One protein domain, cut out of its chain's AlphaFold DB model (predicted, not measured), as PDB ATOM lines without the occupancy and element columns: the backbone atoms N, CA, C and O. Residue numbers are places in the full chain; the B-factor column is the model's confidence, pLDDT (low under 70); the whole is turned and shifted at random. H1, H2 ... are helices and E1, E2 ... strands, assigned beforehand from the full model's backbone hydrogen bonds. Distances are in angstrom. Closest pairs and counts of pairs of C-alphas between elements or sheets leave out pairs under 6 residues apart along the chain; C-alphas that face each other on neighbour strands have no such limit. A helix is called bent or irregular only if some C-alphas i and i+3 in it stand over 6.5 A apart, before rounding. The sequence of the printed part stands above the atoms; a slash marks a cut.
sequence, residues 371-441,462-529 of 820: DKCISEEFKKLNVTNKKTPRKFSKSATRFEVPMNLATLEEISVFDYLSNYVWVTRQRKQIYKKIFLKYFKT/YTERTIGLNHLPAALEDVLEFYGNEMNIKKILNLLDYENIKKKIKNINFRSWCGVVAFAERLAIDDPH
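AT A GLANCE: This is residues 371 to 441 and 462 to 529 of the 820 residues of the protein "Phosducin domain-containing protein" of Glossina palpalis gambiensis (UniProt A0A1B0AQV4). Helix H8 runs through the middle of a crossed, helical body, with H3, H4, H5 and H6 packed round it at steep angles. Two small sheets of two strands each lie by this core: E1 and E2 pack crosswise on H8, and E3 and E4 lie near the beginnings of H8 and H5. H1 and H2 lie at opposite ends of the longest axis, H1 joined to the rest by a long link. The 139 printed residues hold eight named helices and four strands in the order H1 E1 H2 H3 E2 H4 E3 H5 H6 H7 E4 H8; both sheets are antiparallel and the class is mostly helix. The whole is compact, with a radius of gyration of the C-alphas of 15.4 A and spans of 47 by 43 by 28 A.

IN THESE COORDINATES: H1, residues 371 to 384, begins with C-alpha 371 at (169.008, 147.110, 157.978) and is 22.5 A long; it is irregular, with C-alphas 381 and 384 7.6 A apart. E1 is 397 to 399, H2 407 to 410, H3 413 to 419 and E2 421 to 423. H4, 425 to 437, is 18.9 A long. E3 is 466 to 468. H5, 469 to 480, is 17.2 A long and irregular, with C-alphas 470 and 473 7.3 A apart. H6, 486 to 495, is 14.3 A long; H7 is 498 to 504 and E4 507 to 509. H8, 510 to 525, is 22.8 A long and ends with C-alpha 525 at (136.840, 161.806, 170.261).

HOW THE PARTS SIT: H8 is the hub. It touches H3 at a steep tilt of 59 degrees, opposite ways, closest at C-alphas Ser 418 and Ser 512, 4.1 A. With residues 510 to 517 alone it touches H4 at 71 degrees, only just about perpendicular; the closest C-alphas, Tyr 431 and Cys 514, are 6.5 A apart. H5, with residues 476 to 480 alone, touches H8 at a steep tilt of 46 degrees, the same way, closest at C-alphas Leu 480 and Glu 521, 6.8 A. H6 and H8 only just touch, with 3 pairs of C-alphas within 8 A; Ile 492 and Ala 520 are closest, 6.6 A. E1 and E2 are antiparallel, with N 398 and O 422 at 2.9 A; E3 and E4 are antiparallel, with N 508 and O 467 at 2.8 A. H1 and H4 are close but not clearly touching, as are H5 and H7; their closest C-alphas are Leu 381 and Lys 433, 7.7 A, and Leu 469 and Lys 502, 7.0 A. H2 and H8 are apart. Every O i to N i+4 pair is within hydrogen-bond range in H3, H6 and H8, but 7 of 10 in H1, 8 of 9 in H4, 6 of 8 in H5 and 2 of 3 in H7; H2 is too short for such a pair.

THE WHOLE: The C-alphas farthest apart, Val 383 and Ala 406, are 47.8 A apart. Residues 442 to 461 are not printed; C-alphas 441 and 462 are 14.8 A apart across the cut. H1 to E1 is a long link of 12 residues. The mean pLDDT of the printed part is 78.4, with residues 371 to 391, 440 to 441 and 526 to 529 under 70.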
ATOM      1  N   ASP A 371     169.560 146.138 158.944       43.31
ATOM      2  CA  ASP A 371     169.008 147.110 157.978       43.31
ATOM      3  C   ASP A 371     168.174 146.463 156.853       43.31
ATOM      4  O   ASP A 371     167.227 147.056 156.317       43.31
ATOM      5  N   LYS A 372     168.475 145.199 156.526       40.16
ATOM      6  CA  LYS A 372     167.689 144.398 155.573       40.16
ATOM      7  C   LYS A 372     166.282 144.085 156.097       40.16
ATOM      8  O   LYS A 372     165.340 144.095 155.313       40.16
ATOM      9  N   CYS A 373     166.120 143.880 157.407       41.50
ATOM     10  CA  CYS A 373     164.825 143.565 158.021       41.50
ATOM     11  C   CYS A 373     163.860 144.761 157.940       41.50
ATOM     12  O   CYS A 373     162.727 144.624 157.479       41.50
ATOM     13  N   ILE A 374     164.351 145.961 158.280       48.09
ATOM     14  CA  ILE A 374     163.589 147.219 158.187       48.09
ATOM     15  C   ILE A 374     163.079 147.424 156.751       48.09
ATOM     16  O   ILE A 374     161.906 147.731 156.531       48.09
ATOM     17  N   SER A 375     163.940 147.165 155.762       46.97
ATOM     18  CA  SER A 375     163.606 147.264 154.336       46.97
ATOM     19  C   SER A 375     162.497 146.303 153.878       46.97
ATOM     20  O   SER A 375     161.868 146.563 152.850       46.97
ATOM     21  N   GLU A 376     162.241 145.208 154.599       46.66
ATOM     22  CA  GLU A 376     161.177 144.243 154.295       46.66
ATOM     23  C   GLU A 376     159.893 144.496 155.096       46.66
ATOM     24  O   GLU A 376     158.807 144.401 154.516       46.66
ATOM     25  N   GLU A 377     159.978 144.901 156.372       48.59
ATOM     26  CA  GLU A 377     158.802 145.371 157.128       48.59
ATOM     27  C   GLU A 377     158.140 146.565 156.428       48.59
ATOM     28  O   GLU A 377     156.934 146.541 156.180       48.59
ATOM     29  N   PHE A 378     158.915 147.578 156.023       48.22
ATOM     30  CA  PHE A 378     158.377 148.737 155.300       48.22
ATOM     31  C   PHE A 378     157.701 148.344 153.980       48.22
ATOM     32  O   PHE A 378     156.641 148.875 153.651       48.22
ATOM     33  N   LYS A 379     158.262 147.386 153.228       48.97
ATOM     34  CA  LYS A 379     157.650 146.901 151.976       48.97
ATOM     35  C   LYS A 379     156.337 146.157 152.226       48.97
ATOM     36  O   LYS A 379     155.391 146.366 151.471       48.97
ATOM     37  N   LYS A 380     156.238 145.364 153.299       50.50
ATOM     38  CA  LYS A 380     154.980 144.718 153.724       50.50
ATOM     39  C   LYS A 380     153.940 145.738 154.213       50.50
ATOM     40  O   LYS A 380     152.755 145.580 153.937       50.50
ATOM     41  N   LEU A 381     154.364 146.803 154.897       46.22
ATOM     42  CA  LEU A 381     153.475 147.807 155.501       46.22
ATOM     43  C   LEU A 381     153.003 148.916 154.535       46.22
ATOM     44  O   LEU A 381     152.005 149.582 154.827       46.22
ATOM     45  N   ASN A 382     153.669 149.123 153.394       43.22
ATOM     46  CA  ASN A 382     153.375 150.207 152.440       43.22
ATOM     47  C   ASN A 382     152.223 149.928 151.445       43.22
ATOM     48  O   ASN A 382     151.952 150.756 150.578       43.22
ATOM     49  N   VAL A 383     151.522 148.794 151.558       44.34
ATOM     50  CA  VAL A 383     150.512 148.343 150.572       44.34
ATOM     51  C   VAL A 383     149.260 149.246 150.501       44.34
ATOM     52  O   VAL A 383     148.543 149.223 149.503       44.34
ATOM     53  N   THR A 384     148.994 150.079 151.515       44.16
ATOM     54  CA  THR A 384     147.736 150.845 151.648       44.16
ATOM     55  C   THR A 384     147.929 152.342 151.936       44.16
ATOM     56  O   THR A 384     147.433 152.871 152.926       44.16
ATOM     57  N   ASN A 385     148.588 153.074 151.029       43.91
ATOM     58  CA  ASN A 385     148.595 154.549 151.043       43.91
ATOM     59  C   ASN A 385     147.255 155.140 150.547       43.91
ATOM     60  O   ASN A 385     147.164 155.712 149.460       43.91
ATOM     61  N   LYS A 386     146.202 155.014 151.360       49.88
ATOM     62  CA  LYS A 386     144.951 155.781 151.251       49.88
ATOM     63  C   LYS A 386     144.572 156.260 152.651       49.88
ATOM     64  O   LYS A 386     144.595 155.447 153.565       49.88
ATOM     65  N   LYS A 387     144.216 157.544 152.810       52.69
ATOM     66  CA  LYS A 387     143.666 158.053 154.078       52.69
ATOM     67  C   LYS A 387     142.359 157.299 154.360       52.69
ATOM     68  O   LYS A 387     141.444 157.355 153.538       52.69
ATOM     69  N   THR A 388     142.281 156.582 155.474       44.03
ATOM     70  CA  THR A 388     141.126 155.760 155.869       44.03
ATOM     71  C   THR A 388     140.609 156.218 157.230       44.03
ATOM     72  O   THR A 388     141.399 156.293 158.168       44.03
ATOM     73  N   PRO A 389     139.306 156.524 157.388       51.41
ATOM     74  CA  PRO A 389     138.783 156.995 158.665       51.41
ATOM     75  C   PRO A 389     138.904 155.890 159.721       51.41
ATOM     76  O   PRO A 389     138.223 154.865 159.660       51.41
ATOM     77  N   ARG A 390     139.812 156.095 160.680       64.19
ATOM     78  CA  ARG A 390     140.089 155.162 161.775       64.19
ATOM     79  C   ARG A 390     139.155 155.443 162.947       64.19
ATOM     80  O   ARG A 390     138.997 156.595 163.345       64.19
ATOM     81  N   LYS A 391     138.599 154.395 163.557       64.44
ATOM     82  CA  LYS A 391     137.865 154.532 164.819       64.44
ATOM     83  C   LYS A 391     138.844 154.789 165.969       64.44
ATOM     84  O   LYS A 391     139.890 154.137 166.074       64.44
ATOM     85  N   PHE A 392     138.507 155.710 166.867       74.12
ATOM     86  CA  PHE A 392     139.242 155.936 168.115       74.12
ATOM     87  C   PHE A 392     138.409 155.433 169.296       74.12
ATOM     88  O   PHE A 392     137.297 155.898 169.526       74.12
ATOM     89  N   SER A 393     138.938 154.468 170.054       74.25
ATOM     90  CA  SER A 393     138.219 153.878 171.187       74.25
ATOM     91  C   SER A 393     138.702 154.436 172.520       74.25
ATOM     92  O   SER A 393     139.886 154.349 172.854       74.25
ATOM     93  N   LYS A 394     137.761 154.890 173.357       77.00
ATOM     94  CA  LYS A 394     138.048 155.355 174.723       77.00
ATOM     95  C   LYS A 394     138.618 154.269 175.652       77.00
ATOM     96  O   LYS A 394     139.113 154.636 176.719       77.00
ATOM     97  N   SER A 395     138.576 152.986 175.265       76.81
ATOM     98  CA  SER A 395     139.178 151.856 175.997       76.81
ATOM     99  C   SER A 395     140.595 151.475 175.542       76.81
ATOM    100  O   SER A 395     141.250 150.690 176.225       76.81
ATOM    101  N   ALA A 396     141.096 152.013 174.424       82.06
ATOM    102  CA  ALA A 396     142.399 151.624 173.871       82.06
ATOM    103  C   ALA A 396     143.607 152.293 174.568       82.06
ATOM    104  O   ALA A 396     144.760 151.908 174.351       82.06
ATOM    105  N   THR A 397     143.334 153.280 175.423       86.88
ATOM    106  CA  THR A 397     144.309 154.109 176.141       86.88
ATOM    107  C   THR A 397     143.864 154.282 177.591       86.88
ATOM    108  O   THR A 397     142.713 154.661 177.832       86.88
ATOM    109  N   ARG A 398     144.763 154.083 178.557       88.75
ATOM    110  CA  ARG A 398     144.515 154.357 179.980       88.75
ATOM    111  C   ARG A 398     145.534 155.374 180.482       88.75
ATOM    112  O   ARG A 398     146.734 155.179 180.334       88.75
ATOM    113  N   PHE A 399     145.025 156.440 181.085       91.12
ATOM    114  CA  PHE A 399     145.811 157.457 181.773       91.12
ATOM    115  C   PHE A 399     145.848 157.065 183.250       91.12
ATOM    116  O   PHE A 399     144.794 156.894 183.869       91.12
ATOM    117  N   GLU A 400     147.039 156.819 183.784       88.12
ATOM    118  CA  GLU A 400     147.235 156.392 185.168       88.12
ATOM    119  C   GLU A 400     147.596 157.581 186.062       88.12
ATOM    120  O   GLU A 400     148.009 158.641 185.591       88.12
ATOM    121  N   VAL A 401     147.396 157.422 187.368       86.62
ATOM    122  CA  VAL A 401     147.660 158.467 188.363       86.62
ATOM    123  C   VAL A 401     148.963 158.113 189.089       86.62
ATOM    124  O   VAL A 401     149.084 156.972 189.543       86.62
ATOM    125  N   PRO A 402     149.939 159.033 189.215       84.06
ATOM    126  CA  PRO A 402     151.150 158.797 189.993       84.06
ATOM    127  C   PRO A 402     150.825 158.437 191.445       84.06
ATOM    128  O   PRO A 402     149.927 159.014 192.054       84.06
ATOM    129  N   MET A 403     151.586 157.501 192.020       82.69
ATOM    130  CA  MET A 403     151.342 156.992 193.378       82.69
ATOM    131  C   MET A 403     151.462 158.078 194.465       82.69
ATOM    132  O   MET A 403     150.800 157.986 195.495       82.69
ATOM    133  N   ASN A 404     152.265 159.120 194.224       83.12
ATOM    134  CA  ASN A 404     152.314 160.323 195.051       83.12
ATOM    135  C   ASN A 404     151.650 161.491 194.306       83.12
ATOM    136  O   ASN A 404     152.209 162.007 193.336       83.12
ATOM    137  N   LEU A 405     150.485 161.931 194.787       82.75
ATOM    138  CA  LEU A 405     149.696 162.995 194.157       82.75
ATOM    139  C   LEU A 405     150.414 164.351 194.110       82.75
ATOM    140  O   LEU A 405     150.172 165.098 193.170       82.75
ATOM    141  N   ALA A 406     151.332 164.649 195.038       83.56
ATOM    142  CA  ALA A 406     152.096 165.903 195.009       83.56
ATOM    143  C   ALA A 406     152.950 166.038 193.733       83.56
ATOM    144  O   ALA A 406     153.144 167.135 193.223       83.56
ATOM    145  N   THR A 407     153.387 164.915 193.145       82.19
ATOM    146  CA  THR A 407     154.160 164.939 191.889       82.19
ATOM    147  C   THR A 407     153.357 165.460 190.692       82.19
ATOM    148  O   THR A 407     153.960 165.891 189.715       82.19
ATOM    149  N   LEU A 408     152.017 165.483 190.760       81.75
ATOM    150  CA  LEU A 408     151.167 166.071 189.716       81.75
ATOM    151  C   LEU A 408     151.226 167.605 189.670       81.75
ATOM    152  O   LEU A 408     150.841 168.178 188.655       81.75
ATOM    153  N   GLU A 409     151.689 168.262 190.735       83.44
ATOM    154  CA  GLU A 409     151.828 169.725 190.788       83.44
ATOM    155  C   GLU A 409     153.148 170.201 190.149       83.44
ATOM    156  O   GLU A 409     153.233 171.330 189.673       83.44
ATOM    157  N   GLU A 410     154.159 169.324 190.086       85.69
ATOM    158  CA  GLU A 410     155.507 169.625 189.574       85.69
ATOM    159  C   GLU A 410     155.802 169.019 188.185       85.69
ATOM    160  O   GLU A 410     156.640 169.541 187.445       85.69
ATOM    161  N   ILE A 411     155.151 167.908 187.816       87.38
ATOM    162  CA  ILE A 411     155.440 167.177 186.571       87.38
ATOM    163  C   ILE A 411     154.961 167.933 185.322       87.38
ATOM    164  O   ILE A 411     153.849 168.458 185.270       87.38
ATOM    165  N   SER A 412     155.773 167.944 184.258       87.31
ATOM    166  CA  SER A 412     155.327 168.508 182.980       87.31
ATOM    167  C   SER A 412     154.309 167.595 182.287       87.31
ATOM    168  O   SER A 412     154.353 166.370 182.419       87.31
ATOM    169  N   VAL A 413     153.423 168.178 181.470       88.00
ATOM    170  CA  VAL A 413     152.441 167.421 180.668       88.00
ATOM    171  C   VAL A 413     153.132 166.363 179.792       88.00
ATOM    172  O   VAL A 413     152.628 165.251 179.649       88.00
ATOM    173  N   PHE A 414     154.316 166.667 179.252       88.25
ATOM    174  CA  PHE A 414     155.089 165.730 178.436       88.25
ATOM    175  C   PHE A 414     155.648 164.555 179.249       88.25
ATOM    176  O   PHE A 414     155.567 163.406 178.807       88.25
ATOM    177  N   ASP A 415     156.183 164.817 180.443       88.62
ATOM    178  CA  ASP A 415     156.736 163.779 181.320       88.62
ATOM    179  C   ASP A 415     155.624 162.897 181.900       88.62
ATOM    180  O   ASP A 415     155.786 161.676 182.005       88.62
ATOM    181  N   TYR A 416     154.460 163.488 182.191       91.06
ATOM    182  CA  TYR A 416     153.256 162.753 182.563       91.06
ATOM    183  C   TYR A 416     152.816 161.802 181.441       91.06
ATOM    184  O   TYR A 416     152.704 160.592 181.661       91.06
ATOM    185  N   LEU A 417     152.635 162.326 180.221       90.81
ATOM    186  CA  LEU A 417     152.216 161.529 179.063       90.81
ATOM    187  C   LEU A 417     153.230 160.434 178.707       90.81
ATOM    188  O   LEU A 417     152.839 159.338 178.307       90.81
ATOM    189  N   SER A 418     154.523 160.699 178.893       89.25
ATOM    190  CA  SER A 418     155.585 159.723 178.643       89.25
ATOM    191  C   SER A 418     155.550 158.551 179.628       89.25
ATOM    192  O   SER A 418     155.697 157.403 179.214       89.25
ATOM    193  N   ASN A 419     155.344 158.808 180.921       88.19
ATOM    194  CA  ASN A 419     155.542 157.792 181.960       88.19
ATOM    195  C   ASN A 419     154.250 157.098 182.421       88.19
ATOM    196  O   ASN A 419     154.272 155.889 182.662       88.19
ATOM    197  N   TYR A 420     153.123 157.815 182.482       89.25
ATOM    198  CA  TYR A 420     151.877 157.351 183.118       89.25
ATOM    199  C   TYR A 420     150.748 157.014 182.131       89.25
ATOM    200  O   TYR A 420     149.606 156.797 182.535       89.25
ATOM    201  N   VAL A 421     151.045 156.939 180.830       90.69
ATOM    202  CA  VAL A 421     150.083 156.478 179.817       90.69
ATOM    203  C   VAL A 421     150.353 155.026 179.435       90.69
ATOM    204  O   VAL A 421     151.474 154.653 179.067       90.69
ATOM    205  N   TRP A 422     149.292 154.226 179.486       89.75
ATOM    206  CA  TRP A 422     149.226 152.850 179.010       89.75
ATOM    207  C   TRP A 422     148.413 152.773 177.710       89.75
ATOM    208  O   TRP A 422     147.382 153.432 177.556       89.75
ATOM    209  N   VAL A 423     148.874 151.949 176.766       89.00
ATOM    210  CA  VAL A 423     148.339 151.834 175.397       89.00
ATOM    211  C   VAL A 423     148.258 150.356 175.007       89.00
ATOM    212  O   VAL A 423     149.220 149.613 175.236       89.00
ATOM    213  N   THR A 424     147.149 149.927 174.391       87.06
ATOM    214  CA  THR A 424     146.965 148.530 173.951       87.06
ATOM    215  C   THR A 424     148.016 148.092 172.924       87.06
ATOM    216  O   THR A 424     148.486 148.878 172.099       87.06
ATOM    217  N   ARG A 425     148.354 146.791 172.919       83.88
ATOM    218  CA  ARG A 425     149.345 146.202 171.994       83.88
ATOM    219  C   ARG A 425     149.035 146.499 170.518       83.88
ATOM    220  O   ARG A 425     149.965 146.782 169.771       83.88
ATOM    221  N   GLN A 426     147.758 146.479 170.128       82.12
ATOM    222  CA  GLN A 426     147.299 146.810 168.772       82.12
ATOM    223  C   GLN A 426     147.604 148.275 168.411       82.12
ATOM    224  O   GLN A 426     148.269 148.527 167.406       82.12
ATOM    225  N   ARG A 427     147.215 149.248 169.256       84.25
ATOM    226  CA  ARG A 427     147.498 150.675 169.007       84.25
ATOM    227  C   ARG A 427     148.998 150.961 168.938       84.25
ATOM    228  O   ARG A 427     149.414 151.696 168.048       84.25
ATOM    229  N   LYS A 428     149.828 150.301 169.760       87.19
ATOM    230  CA  LYS A 428     151.295 150.421 169.646       87.19
ATOM    231  C   LYS A 428     151.823 150.055 168.255       87.19
ATOM    232  O   LYS A 428     152.695 150.759 167.769       87.19
ATOM    233  N   GLN A 429     151.305 149.020 167.583       84.19
ATOM    234  CA  GLN A 429     151.777 148.675 166.228       84.19
ATOM    235  C   GLN A 429     151.407 149.748 165.192       84.19
ATOM    236  O   GLN A 429     152.232 150.110 164.354       84.19
ATOM    237  N   ILE A 430     150.206 150.324 165.300       84.19
ATOM    238  CA  ILE A 430     149.775 151.459 164.467       84.19
ATOM    239  C   ILE A 430     150.703 152.663 164.704       84.19
ATOM    240  O   ILE A 430     151.214 153.260 163.755       84.19
ATOM    241  N   TYR A 431     150.995 152.974 165.970       88.81
ATOM    242  CA  TYR A 431     151.889 154.074 166.336       88.81
ATOM    243  C   TYR A 431     153.349 153.796 165.913       88.81
ATOM    244  O   TYR A 431     154.041 154.739 165.527       88.81
ATOM    245  N   LYS A 432     153.812 152.529 165.925       86.62
ATOM    246  CA  LYS A 432     155.145 152.077 165.451       86.62
ATOM    247  C   LYS A 432     155.314 152.356 163.959       86.62
ATOM    248  O   LYS A 432     156.332 152.921 163.569       86.62
ATOM    249  N   LYS A 433     154.310 152.027 163.132       84.19
ATOM    250  CA  LYS A 433     154.343 152.258 161.673       84.19
ATOM    251  C   LYS A 433     154.662 153.720 161.333       84.19
ATOM    252  O   LYS A 433     155.501 153.981 160.474       84.19
ATOM    253  N   ILE A 434     154.030 154.665 162.028       84.94
ATOM    254  CA  ILE A 434     154.208 156.103 161.767       84.94
ATOM    255  C   ILE A 434     155.446 156.660 162.487       84.94
ATOM    256  O   ILE A 434     156.158 157.477 161.911       84.94
ATOM    257  N   PHE A 435     155.792 156.156 163.678       87.38
ATOM    258  CA  PHE A 435     157.071 156.471 164.331       87.38
ATOM    259  C   PHE A 435     158.265 156.156 163.422       87.38
ATOM    260  O   PHE A 435     159.136 156.998 163.226       87.38
ATOM    261  N   LEU A 436     158.266 154.966 162.812       84.81
ATOM    262  CA  LEU A 436     159.306 154.550 161.877       84.81
ATOM    263  C   LEU A 436     159.294 155.381 160.586       84.81
ATOM    264  O   LEU A 436     160.368 155.713 160.094       84.81
ATOM    265  N   LYS A 437     158.126 155.793 160.063       84.62
ATOM    266  CA  LYS A 437     158.037 156.698 158.893       84.62
ATOM    267  C   LYS A 437     158.802 158.018 159.102       84.62
ATOM    268  O   LYS A 437     159.339 158.559 158.140       84.62
ATOM    269  N   TYR A 438     158.870 158.514 160.340       81.75
ATOM    270  CA  TYR A 438     159.594 159.738 160.715       81.75
ATOM    271  C   TYR A 438     160.934 159.484 161.431       81.75
ATOM    272  O   TYR A 438     161.574 160.429 161.905       81.75
ATOM    273  N   PHE A 439     161.385 158.229 161.506       81.44
ATOM    274  CA  PHE A 439     162.697 157.884 162.041       81.44
ATOM    275  C   PHE A 439     163.787 158.205 161.015       81.44
ATOM    276  O   PHE A 439     163.753 157.731 159.881       81.44
ATOM    277  N   LYS A 440     164.787 158.987 161.430       65.50
ATOM    278  CA  LYS A 440     166.013 159.166 160.652       65.50
ATOM    279  C   LYS A 440     167.006 158.064 161.007       65.50
ATOM    280  O   LYS A 440     167.547 158.065 162.114       65.50
ATOM    281  N   THR A 441     167.325 157.202 160.045       49.19
ATOM    282  CA  THR A 441     168.677 156.635 159.971       49.19
ATOM    283  C   THR A 441     169.682 157.785 160.010       49.19
ATOM    284  O   THR A 441     169.458 158.827 159.391       49.19
ATOM    285  N   TYR A 462     172.933 148.984 172.840       73.31
ATOM    286  CA  TYR A 462     171.556 149.349 172.505       73.31
ATOM    287  C   TYR A 462     171.411 150.872 172.358       73.31
ATOM    288  O   TYR A 462     171.656 151.627 173.301       73.31
ATOM    289  N   THR A 463     170.966 151.311 171.182       76.94
ATOM    290  CA  THR A 463     170.674 152.715 170.877       76.94
ATOM    291  C   THR A 463     169.171 152.868 170.669       76.94
ATOM    292  O   THR A 463     168.608 152.275 169.755       76.94
ATOM    293  N   GLU A 464     168.518 153.655 171.527       79.50
ATOM    294  CA  GLU A 464     167.074 153.907 171.458       79.50
ATOM    295  C   GLU A 464     166.717 154.720 170.207       79.50
ATOM    296  O   GLU A 464     167.293 155.789 169.963       79.50
ATOM    297  N   ARG A 465     165.753 154.244 169.411       84.50
ATOM    298  CA  ARG A 465     165.280 154.979 168.236       84.50
ATOM    299  C   ARG A 465     164.477 156.189 168.693       84.50
ATOM    300  O   ARG A 465     163.633 156.110 169.587       84.50
ATOM    301  N   THR A 466     164.737 157.331 168.064       85.44
ATOM    302  CA  THR A 466     164.065 158.592 168.380       85.44
ATOM    303  C   THR A 466     163.731 159.378 167.116       85.44
ATOM    304  O   THR A 466     164.479 159.344 166.140       85.44
ATOM    305  N   ILE A 467     162.610 160.099 167.138       86.44
ATOM    306  CA  ILE A 467     162.213 161.040 166.083       86.44
ATOM    307  C   ILE A 467     162.576 162.467 166.501       86.44
ATOM    308  O   ILE A 467     162.422 162.840 167.665       86.44
ATOM    309  N   GLY A 468     163.060 163.289 165.568       84.44
ATOM    310  CA  GLY A 468     163.332 164.703 165.848       84.44
ATOM    311  C   GLY A 468     162.025 165.474 166.054       84.44
ATOM    312  O   GLY A 468     161.141 165.388 165.200       84.44
ATOM    313  N   LEU A 469     161.913 166.245 167.139       84.19
ATOM    314  CA  LEU A 469     160.671 166.892 167.594       84.19
ATOM    315  C   LEU A 469     160.014 167.805 166.539       84.19
ATOM    316  O   LEU A 469     158.794 167.910 166.507       84.19
ATOM    317  N   ASN A 470     160.798 168.372 165.619       84.38
ATOM    318  CA  ASN A 470     160.303 169.159 164.482       84.38
ATOM    319  C   ASN A 470     159.300 168.403 163.585       84.38
ATOM    320  O   ASN A 470     158.491 169.041 162.918       84.38
ATOM    321  N   HIS A 471     159.339 167.065 163.560       84.38
ATOM    322  CA  HIS A 471     158.413 166.241 162.776       84.38
ATOM    323  C   HIS A 471     157.120 165.900 163.535       84.38
ATOM    324  O   HIS A 471     156.198 165.366 162.923       84.38
ATOM    325  N   LEU A 472     157.019 166.208 164.839       86.25
ATOM    326  CA  LEU A 472     155.855 165.863 165.665       86.25
ATOM    327  C   LEU A 472     154.518 166.369 165.083       86.25
ATOM    328  O   LEU A 472     153.579 165.576 165.069       86.25
ATOM    329  N   PRO A 473     154.390 167.611 164.563       87.19
ATOM    330  CA  PRO A 473     153.125 168.079 163.991       87.19
ATOM    331  C   PRO A 473     152.684 167.260 162.769       87.19
ATOM    332  O   PRO A 473     151.534 166.837 162.701       87.19
ATOM    333  N   ALA A 474     153.609 166.979 161.844       85.69
ATOM    334  CA  ALA A 474     153.332 166.194 160.640       85.69
ATOM    335  C   ALA A 474     153.035 164.722 160.970       85.69
ATOM    336  O   ALA A 474     152.125 164.126 160.404       85.69
ATOM    337  N   ALA A 475     153.753 164.152 161.942       86.88
ATOM    338  CA  ALA A 475     153.483 162.806 162.428       86.88
ATOM    339  C   ALA A 475     152.100 162.709 163.099       86.88
ATOM    340  O   ALA A 475     151.407 161.712 162.918       86.88
ATOM    341  N   LEU A 476     151.665 163.732 163.848       87.00
ATOM    342  CA  LEU A 476     150.321 163.770 164.438       87.00
ATOM    343  C   LEU A 476     149.213 163.884 163.379       87.00
ATOM    344  O   LEU A 476     148.183 163.232 163.538       87.00
ATOM    345  N   GLU A 477     149.424 164.635 162.292       86.69
ATOM    346  CA  GLU A 477     148.508 164.645 161.136       86.69
ATOM    347  C   GLU A 477     148.347 163.234 160.549       86.69
ATOM    348  O   GLU A 477     147.229 162.734 160.405       86.69
ATOM    349  N   ASP A 478     149.470 162.558 160.298       84.31
ATOM    350  CA  ASP A 478     149.524 161.190 159.777       84.31
ATOM    351  C   ASP A 478     148.846 160.155 160.693       84.31
ATOM    352  O   ASP A 478     148.228 159.212 160.195       84.31
ATOM    353  N   VAL A 479     148.953 160.279 162.026       85.38
ATOM    354  CA  VAL A 479     148.271 159.336 162.934       85.38
ATOM    355  C   VAL A 479     146.780 159.622 163.021       85.38
ATOM    356  O   VAL A 479     146.003 158.668 163.064       85.38
ATOM    357  N   LEU A 480     146.370 160.889 163.082       83.50
ATOM    358  CA  LEU A 480     144.965 161.255 163.270       83.50
ATOM    359  C   LEU A 480     144.132 161.147 161.980       83.50
ATOM    360  O   LEU A 480     142.904 161.082 162.058       83.50
ATOM    361  N   GLU A 481     144.787 161.113 160.816       82.19
ATOM    362  CA  GLU A 481     144.206 160.992 159.473       82.19
ATOM    363  C   GLU A 481     143.035 161.963 159.230       82.19
ATOM    364  O   GLU A 481     143.253 163.127 158.902       82.19
ATOM    365  N   PHE A 482     141.792 161.500 159.389       74.62
ATOM    366  CA  PHE A 482     140.573 162.294 159.191       74.62
ATOM    367  C   PHE A 482     140.361 163.366 160.277       74.62
ATOM    368  O   PHE A 482     139.788 164.419 160.011       74.62
ATOM    369  N   TYR A 483     140.851 163.125 161.495       75.19
ATOM    370  CA  TYR A 483     140.711 164.048 162.627       75.19
ATOM    371  C   TYR A 483     141.911 165.002 162.770       75.19
ATOM    372  O   TYR A 483     141.878 165.925 163.588       75.19
ATOM    373  N   GLY A 484     142.960 164.805 161.958       76.62
ATOM    374  CA  GLY A 484     144.215 165.566 161.943       76.62
ATOM    375  C   GLY A 484     144.107 166.970 161.343       76.62
ATOM    376  O   GLY A 484     145.045 167.445 160.715       76.62
ATOM    377  N   ASN A 485     142.968 167.644 161.502       81.75
ATOM    378  CA  ASN A 485     142.763 168.991 160.975       81.75
ATOM    379  C   ASN A 485     143.760 169.982 161.595       81.75
ATOM    380  O   ASN A 485     144.022 169.934 162.797       81.75
ATOM    381  N   GLU A 486     144.252 170.941 160.805       82.00
ATOM    382  CA  GLU A 486     145.275 171.910 161.233       82.00
ATOM    383  C   GLU A 486     144.878 172.662 162.525       82.00
ATOM    384  O   GLU A 486     145.703 172.882 163.411       82.00
ATOM    385  N   MET A 487     143.588 172.985 162.679       81.19
ATOM    386  CA  MET A 487     143.020 173.594 163.891       81.19
ATOM    387  C   MET A 487     143.075 172.665 165.115       81.19
ATOM    388  O   MET A 487     143.392 173.117 166.217       81.19
ATOM    389  N   ASN A 488     142.822 171.367 164.928       83.31
ATOM    390  CA  ASN A 488     142.884 170.368 165.995       83.31
ATOM    391  C   ASN A 488     144.336 170.095 166.402       83.31
ATOM    392  O   ASN A 488     144.631 170.049 167.595       83.31
ATOM    393  N   ILE A 489     145.262 170.030 165.443       86.25
ATOM    394  CA  ILE A 489     146.700 169.913 165.726       86.25
ATOM    395  C   ILE A 489     147.200 171.152 166.484       86.25
ATOM    396  O   ILE A 489     147.852 170.997 167.514       86.25
ATOM    397  N   LYS A 490     146.832 172.374 166.070       86.12
ATOM    398  CA  LYS A 490     147.148 173.612 166.817       86.12
ATOM    399  C   LYS A 490     146.602 173.573 168.253       86.12
ATOM    400  O   LYS A 490     147.335 173.885 169.188       86.12
ATOM    401  N   LYS A 491     145.355 173.128 168.452       86.31
ATOM    402  CA  LYS A 491     144.740 172.937 169.783       86.31
ATOM    403  C   LYS A 491     145.528 171.936 170.642       86.31
ATOM    404  O   LYS A 491     145.803 172.226 171.802       86.31
ATOM    405  N   ILE A 492     145.935 170.798 170.074       87.81
ATOM    406  CA  ILE A 492     146.728 169.762 170.759       87.81
ATOM    407  C   ILE A 492     148.132 170.282 171.117       87.81
ATOM    408  O   ILE A 492     148.549 170.154 172.263       87.81
ATOM    409  N   LEU A 493     148.844 170.918 170.181       87.69
ATOM    410  CA  LEU A 493     150.193 171.459 170.410       87.69
ATOM    411  C   LEU A 493     150.213 172.590 171.453       87.69
ATOM    412  O   LEU A 493     151.166 172.683 172.226       87.69
ATOM    413  N   ASN A 494     149.153 173.403 171.518       87.94
ATOM    414  CA  ASN A 494     148.981 174.414 172.564       87.94
ATOM    415  C   ASN A 494     148.754 173.775 173.945       87.94
ATOM    416  O   ASN A 494     149.370 174.202 174.916       87.94
ATOM    417  N   LEU A 495     147.921 172.729 174.039       86.62
ATOM    418  CA  LEU A 495     147.687 171.985 175.289       86.62
ATOM    419  C   LEU A 495     148.923 171.204 175.774       86.62
ATOM    420  O   LEU A 495     149.021 170.891 176.958       86.62
ATOM    421  N   LEU A 496     149.860 170.901 174.874       85.06
ATOM    422  CA  LEU A 496     151.148 170.276 175.186       85.06
ATOM    423  C   LEU A 496     152.257 171.286 175.538       85.06
ATOM    424  O   LEU A 496     153.341 170.853 175.908       85.06
ATOM    425  N   ASP A 497     152.034 172.598 175.401       85.31
ATOM    426  CA  ASP A 497     153.080 173.638 175.500       85.31
ATOM    427  C   ASP A 497     154.305 173.344 174.597       85.31
ATOM    428  O   ASP A 497     155.473 173.332 175.009       85.31
ATOM    429  N   TYR A 498     154.029 173.061 173.318       84.62
ATOM    430  CA  TYR A 498     155.030 172.605 172.348       84.62
ATOM    431  C   TYR A 498     156.250 173.538 172.217       84.62
ATOM    432  O   TYR A 498     157.372 173.052 172.099       84.62
ATOM    433  N   GLU A 499     156.084 174.864 172.293       82.81
ATOM    434  CA  GLU A 499     157.205 175.820 172.184       82.81
ATOM    435  C   GLU A 499     158.102 175.884 173.439       82.81
ATOM    436  O   GLU A 499     159.218 176.410 173.372       82.81
ATOM    437  N   ASN A 500     157.664 175.337 174.577       83.50
ATOM    438  CA  ASN A 500     158.491 175.110 175.766       83.50
ATOM    439  C   ASN A 500     159.229 173.768 175.653       83.50
ATOM    440  O   ASN A 500     160.453 173.719 175.820       83.50
ATOM    441  N   ILE A 501     158.522 172.701 175.251       83.06
ATOM    442  CA  ILE A 501     159.121 171.383 174.964       83.06
ATOM    443  C   ILE A 501     160.239 171.524 173.921       83.06
ATOM    444  O   ILE A 501     161.346 171.045 174.143       83.06
ATOM    445  N   LYS A 502     160.000 172.261 172.833       83.56
ATOM    446  CA  LYS A 502     160.932 172.500 171.714       83.56
ATOM    447  C   LYS A 502     162.232 173.218 172.083       83.56
ATOM    448  O   LYS A 502     163.205 173.135 171.336       83.56
ATOM    449  N   LYS A 503     162.279 173.882 173.240       81.94
ATOM    450  CA  LYS A 503     163.505 174.483 173.796       81.94
ATOM    451  C   LYS A 503     164.274 173.511 174.697       81.94
ATOM    452  O   LYS A 503     165.487 173.648 174.828       81.94
ATOM    453  N   LYS A 504     163.585 172.540 175.304       81.81
ATOM    454  CA  LYS A 504     164.131 171.573 176.274       81.81
ATOM    455  C   LYS A 504     164.545 170.242 175.638       81.81
ATOM    456  O   LYS A 504     165.563 169.673 176.015       81.81
ATOM    457  N   ILE A 505     163.763 169.745 174.682       83.69
ATOM    458  CA  ILE A 505     163.852 168.394 174.123       83.69
ATOM    459  C   ILE A 505     164.060 168.490 172.609       83.69
ATOM    460  O   ILE A 505     163.316 169.173 171.915       83.69
ATOM    461  N   LYS A 506     165.074 167.792 172.082       83.31
ATOM    462  CA  LYS A 506     165.357 167.739 170.632       83.31
ATOM    463  C   LYS A 506     164.724 166.523 169.948       83.31
ATOM    464  O   LYS A 506     164.259 166.623 168.813       83.31
ATOM    465  N   ASN A 507     164.679 165.395 170.658       86.31
ATOM    466  CA  ASN A 507     164.295 164.083 170.141       86.31
ATOM    467  C   ASN A 507     163.254 163.421 171.061       86.31
ATOM    468  O   ASN A 507     163.336 163.560 172.278       86.31
ATOM    469  N   ILE A 508     162.317 162.668 170.485       88.12
ATOM    470  CA  ILE A 508     161.243 161.943 171.182       88.12
ATOM    471  C   ILE A 508     161.456 160.438 170.991       88.12
ATOM    472  O   ILE A 508     161.644 159.996 169.857       88.12
ATOM    473  N   ASN A 509     161.394 159.641 172.060       89.94
ATOM    474  CA  ASN A 509     161.436 158.180 171.957       89.94
ATOM    475  C   ASN A 509     160.046 157.565 171.719       89.94
ATOM    476  O   ASN A 509     159.013 158.232 171.834       89.94
ATOM    477  N   PHE A 510     160.011 156.272 171.387       89.88
ATOM    478  CA  PHE A 510     158.762 155.590 171.041       89.88
ATOM    479  C   PHE A 510     157.719 155.598 172.176       89.88
ATOM    480  O   PHE A 510     156.518 155.696 171.911       89.88
ATOM    481  N   ARG A 511     158.157 155.562 173.445       90.06
ATOM    482  CA  ARG A 511     157.265 155.620 174.616       90.06
ATOM    483  C   ARG A 511     156.562 156.974 174.718       90.06
ATOM    484  O   ARG A 511     155.332 157.005 174.775       90.06
ATOM    485  N   SER A 512     157.322 158.069 174.696       90.38
ATOM    486  CA  SER A 512     156.794 159.439 174.738       90.38
ATOM    487  C   SER A 512     155.864 159.724 173.560       90.38
ATOM    488  O   SER A 512     154.782 160.281 173.744       90.38
ATOM    489  N   TRP A 513     156.237 159.267 172.361       91.81
ATOM    490  CA  TRP A 513     155.393 159.336 171.168       91.81
ATOM    491  C   TRP A 513     154.037 158.651 171.381       91.81
ATOM    492  O   TRP A 513     153.000 159.275 171.161       91.81
ATOM    493  N   CYS A 514     154.016 157.415 171.894       91.75
ATOM    494  CA  CYS A 514     152.765 156.702 172.168       91.75
ATOM    495  C   CYS A 514     151.866 157.425 173.187       91.75
ATOM    496  O   CYS A 514     150.646 157.387 173.043       91.75
ATOM    497  N   GLY A 515     152.446 158.086 174.193       91.06
ATOM    498  CA  GLY A 515     151.705 158.884 175.175       91.06
ATOM    499  C   GLY A 515     151.068 160.142 174.579       91.06
ATOM    500  O   GLY A 515     149.879 160.396 174.778       91.06
ATOM    501  N   VAL A 516     151.838 160.899 173.790       91.69
ATOM    502  CA  VAL A 516     151.359 162.105 173.087       91.69
ATOM    503  C   VAL A 516     150.274 161.759 172.060       91.69
ATOM    504  O   VAL A 516     149.258 162.449 171.982       91.69
ATOM    505  N   VAL A 517     150.437 160.659 171.322       90.88
ATOM    506  CA  VAL A 517     149.426 160.169 170.375       90.88
ATOM    507  C   VAL A 517     148.157 159.701 171.088       90.88
ATOM    508  O   VAL A 517     147.064 160.045 170.652       90.88
ATOM    509  N   ALA A 518     148.263 158.968 172.199       90.69
ATOM    510  CA  ALA A 518     147.101 158.534 172.977       90.69
ATOM    511  C   ALA A 518     146.276 159.722 173.519       90.69
ATOM    512  O   ALA A 518     145.046 159.675 173.536       90.69
ATOM    513  N   PHE A 519     146.944 160.806 173.924       90.94
ATOM    514  CA  PHE A 519     146.301 162.072 174.290       90.94
ATOM    515  C   PHE A 519     145.615 162.743 173.090       90.94
ATOM    516  O   PHE A 519     144.473 163.191 173.205       90.94
ATOM    517  N   ALA A 520     146.266 162.748 171.925       89.19
ATOM    518  CA  ALA A 520     145.714 163.285 170.685       89.19
ATOM    519  C   ALA A 520     144.483 162.501 170.182       89.19
ATOM    520  O   ALA A 520     143.460 163.122 169.891       89.19
ATOM    521  N   GLU A 521     144.528 161.158 170.150       88.19
ATOM    522  CA  GLU A 521     143.355 160.316 169.840       88.19
ATOM    523  C   GLU A 521     142.211 160.610 170.823       88.19
ATOM    524  O   GLU A 521     141.054 160.694 170.417       88.19
ATOM    525  N   ARG A 522     142.505 160.827 172.114       86.44
ATOM    526  CA  ARG A 522     141.467 161.113 173.114       86.44
ATOM    527  C   ARG A 522     140.794 162.469 172.901       86.44
ATOM    528  O   ARG A 522     139.567 162.528 172.933       86.44
ATOM    529  N   LEU A 523     141.568 163.521 172.632       84.31
ATOM    530  CA  LEU A 523     141.036 164.854 172.317       84.31
ATOM    531  C   LEU A 523     140.236 164.890 171.004       84.31
ATOM    532  O   LEU A 523     139.344 165.724 170.880       84.31
ATOM    533  N   ALA A 524     140.527 163.997 170.053       79.44
ATOM    534  CA  ALA A 524     139.783 163.877 168.798       79.44
ATOM    535  C   ALA A 524     138.381 163.255 168.966       79.44
ATOM    536  O   ALA A 524     137.488 163.574 168.187       79.44
ATOM    537  N   ILE A 525     138.167 162.395 169.975       74.50
ATOM    538  CA  ILE A 525     136.840 161.806 170.261       74.50
ATOM    539  C   ILE A 525     135.917 162.814 170.968       74.50
ATOM    540  O   ILE A 525     134.701 162.743 170.834       74.50
ATOM    541  N   ASP A 526     136.481 163.735 171.752       68.50
ATOM    542  CA  ASP A 526     135.723 164.682 172.581       68.50
ATOM    543  C   ASP A 526     135.374 166.004 171.842       68.50
ATOM    544  O   ASP A 526     135.101 167.024 172.476       68.50
ATOM    545  N   ASP A 527     135.364 165.992 170.501       65.38
ATOM    546  CA  ASP A 527     134.927 167.106 169.641       65.38
ATOM    547  C   ASP A 527     133.447 166.939 169.210       65.38
ATOM    548  O   ASP A 527     133.140 166.065 168.393       65.38
ATOM    549  N   PRO A 528     132.508 167.765 169.715       53.12
ATOM    550  CA  PRO A 528     131.072 167.607 169.463       53.12
ATOM    551  C   PRO A 528     130.631 167.957 168.032       53.12
ATOM    552  O   PRO A 528     129.449 167.810 167.720       53.12
ATOM    553  N   HIS A 529     131.536 168.429 167.166       53.03
ATOM    554  CA  HIS A 529     131.253 168.665 165.746       53.03
ATOM    555  C   HIS A 529     131.698 167.513 164.826       53.03
ATOM    556  O   HIS A 529     131.477 167.585 163.616       53.03
TER     557      HIS A 529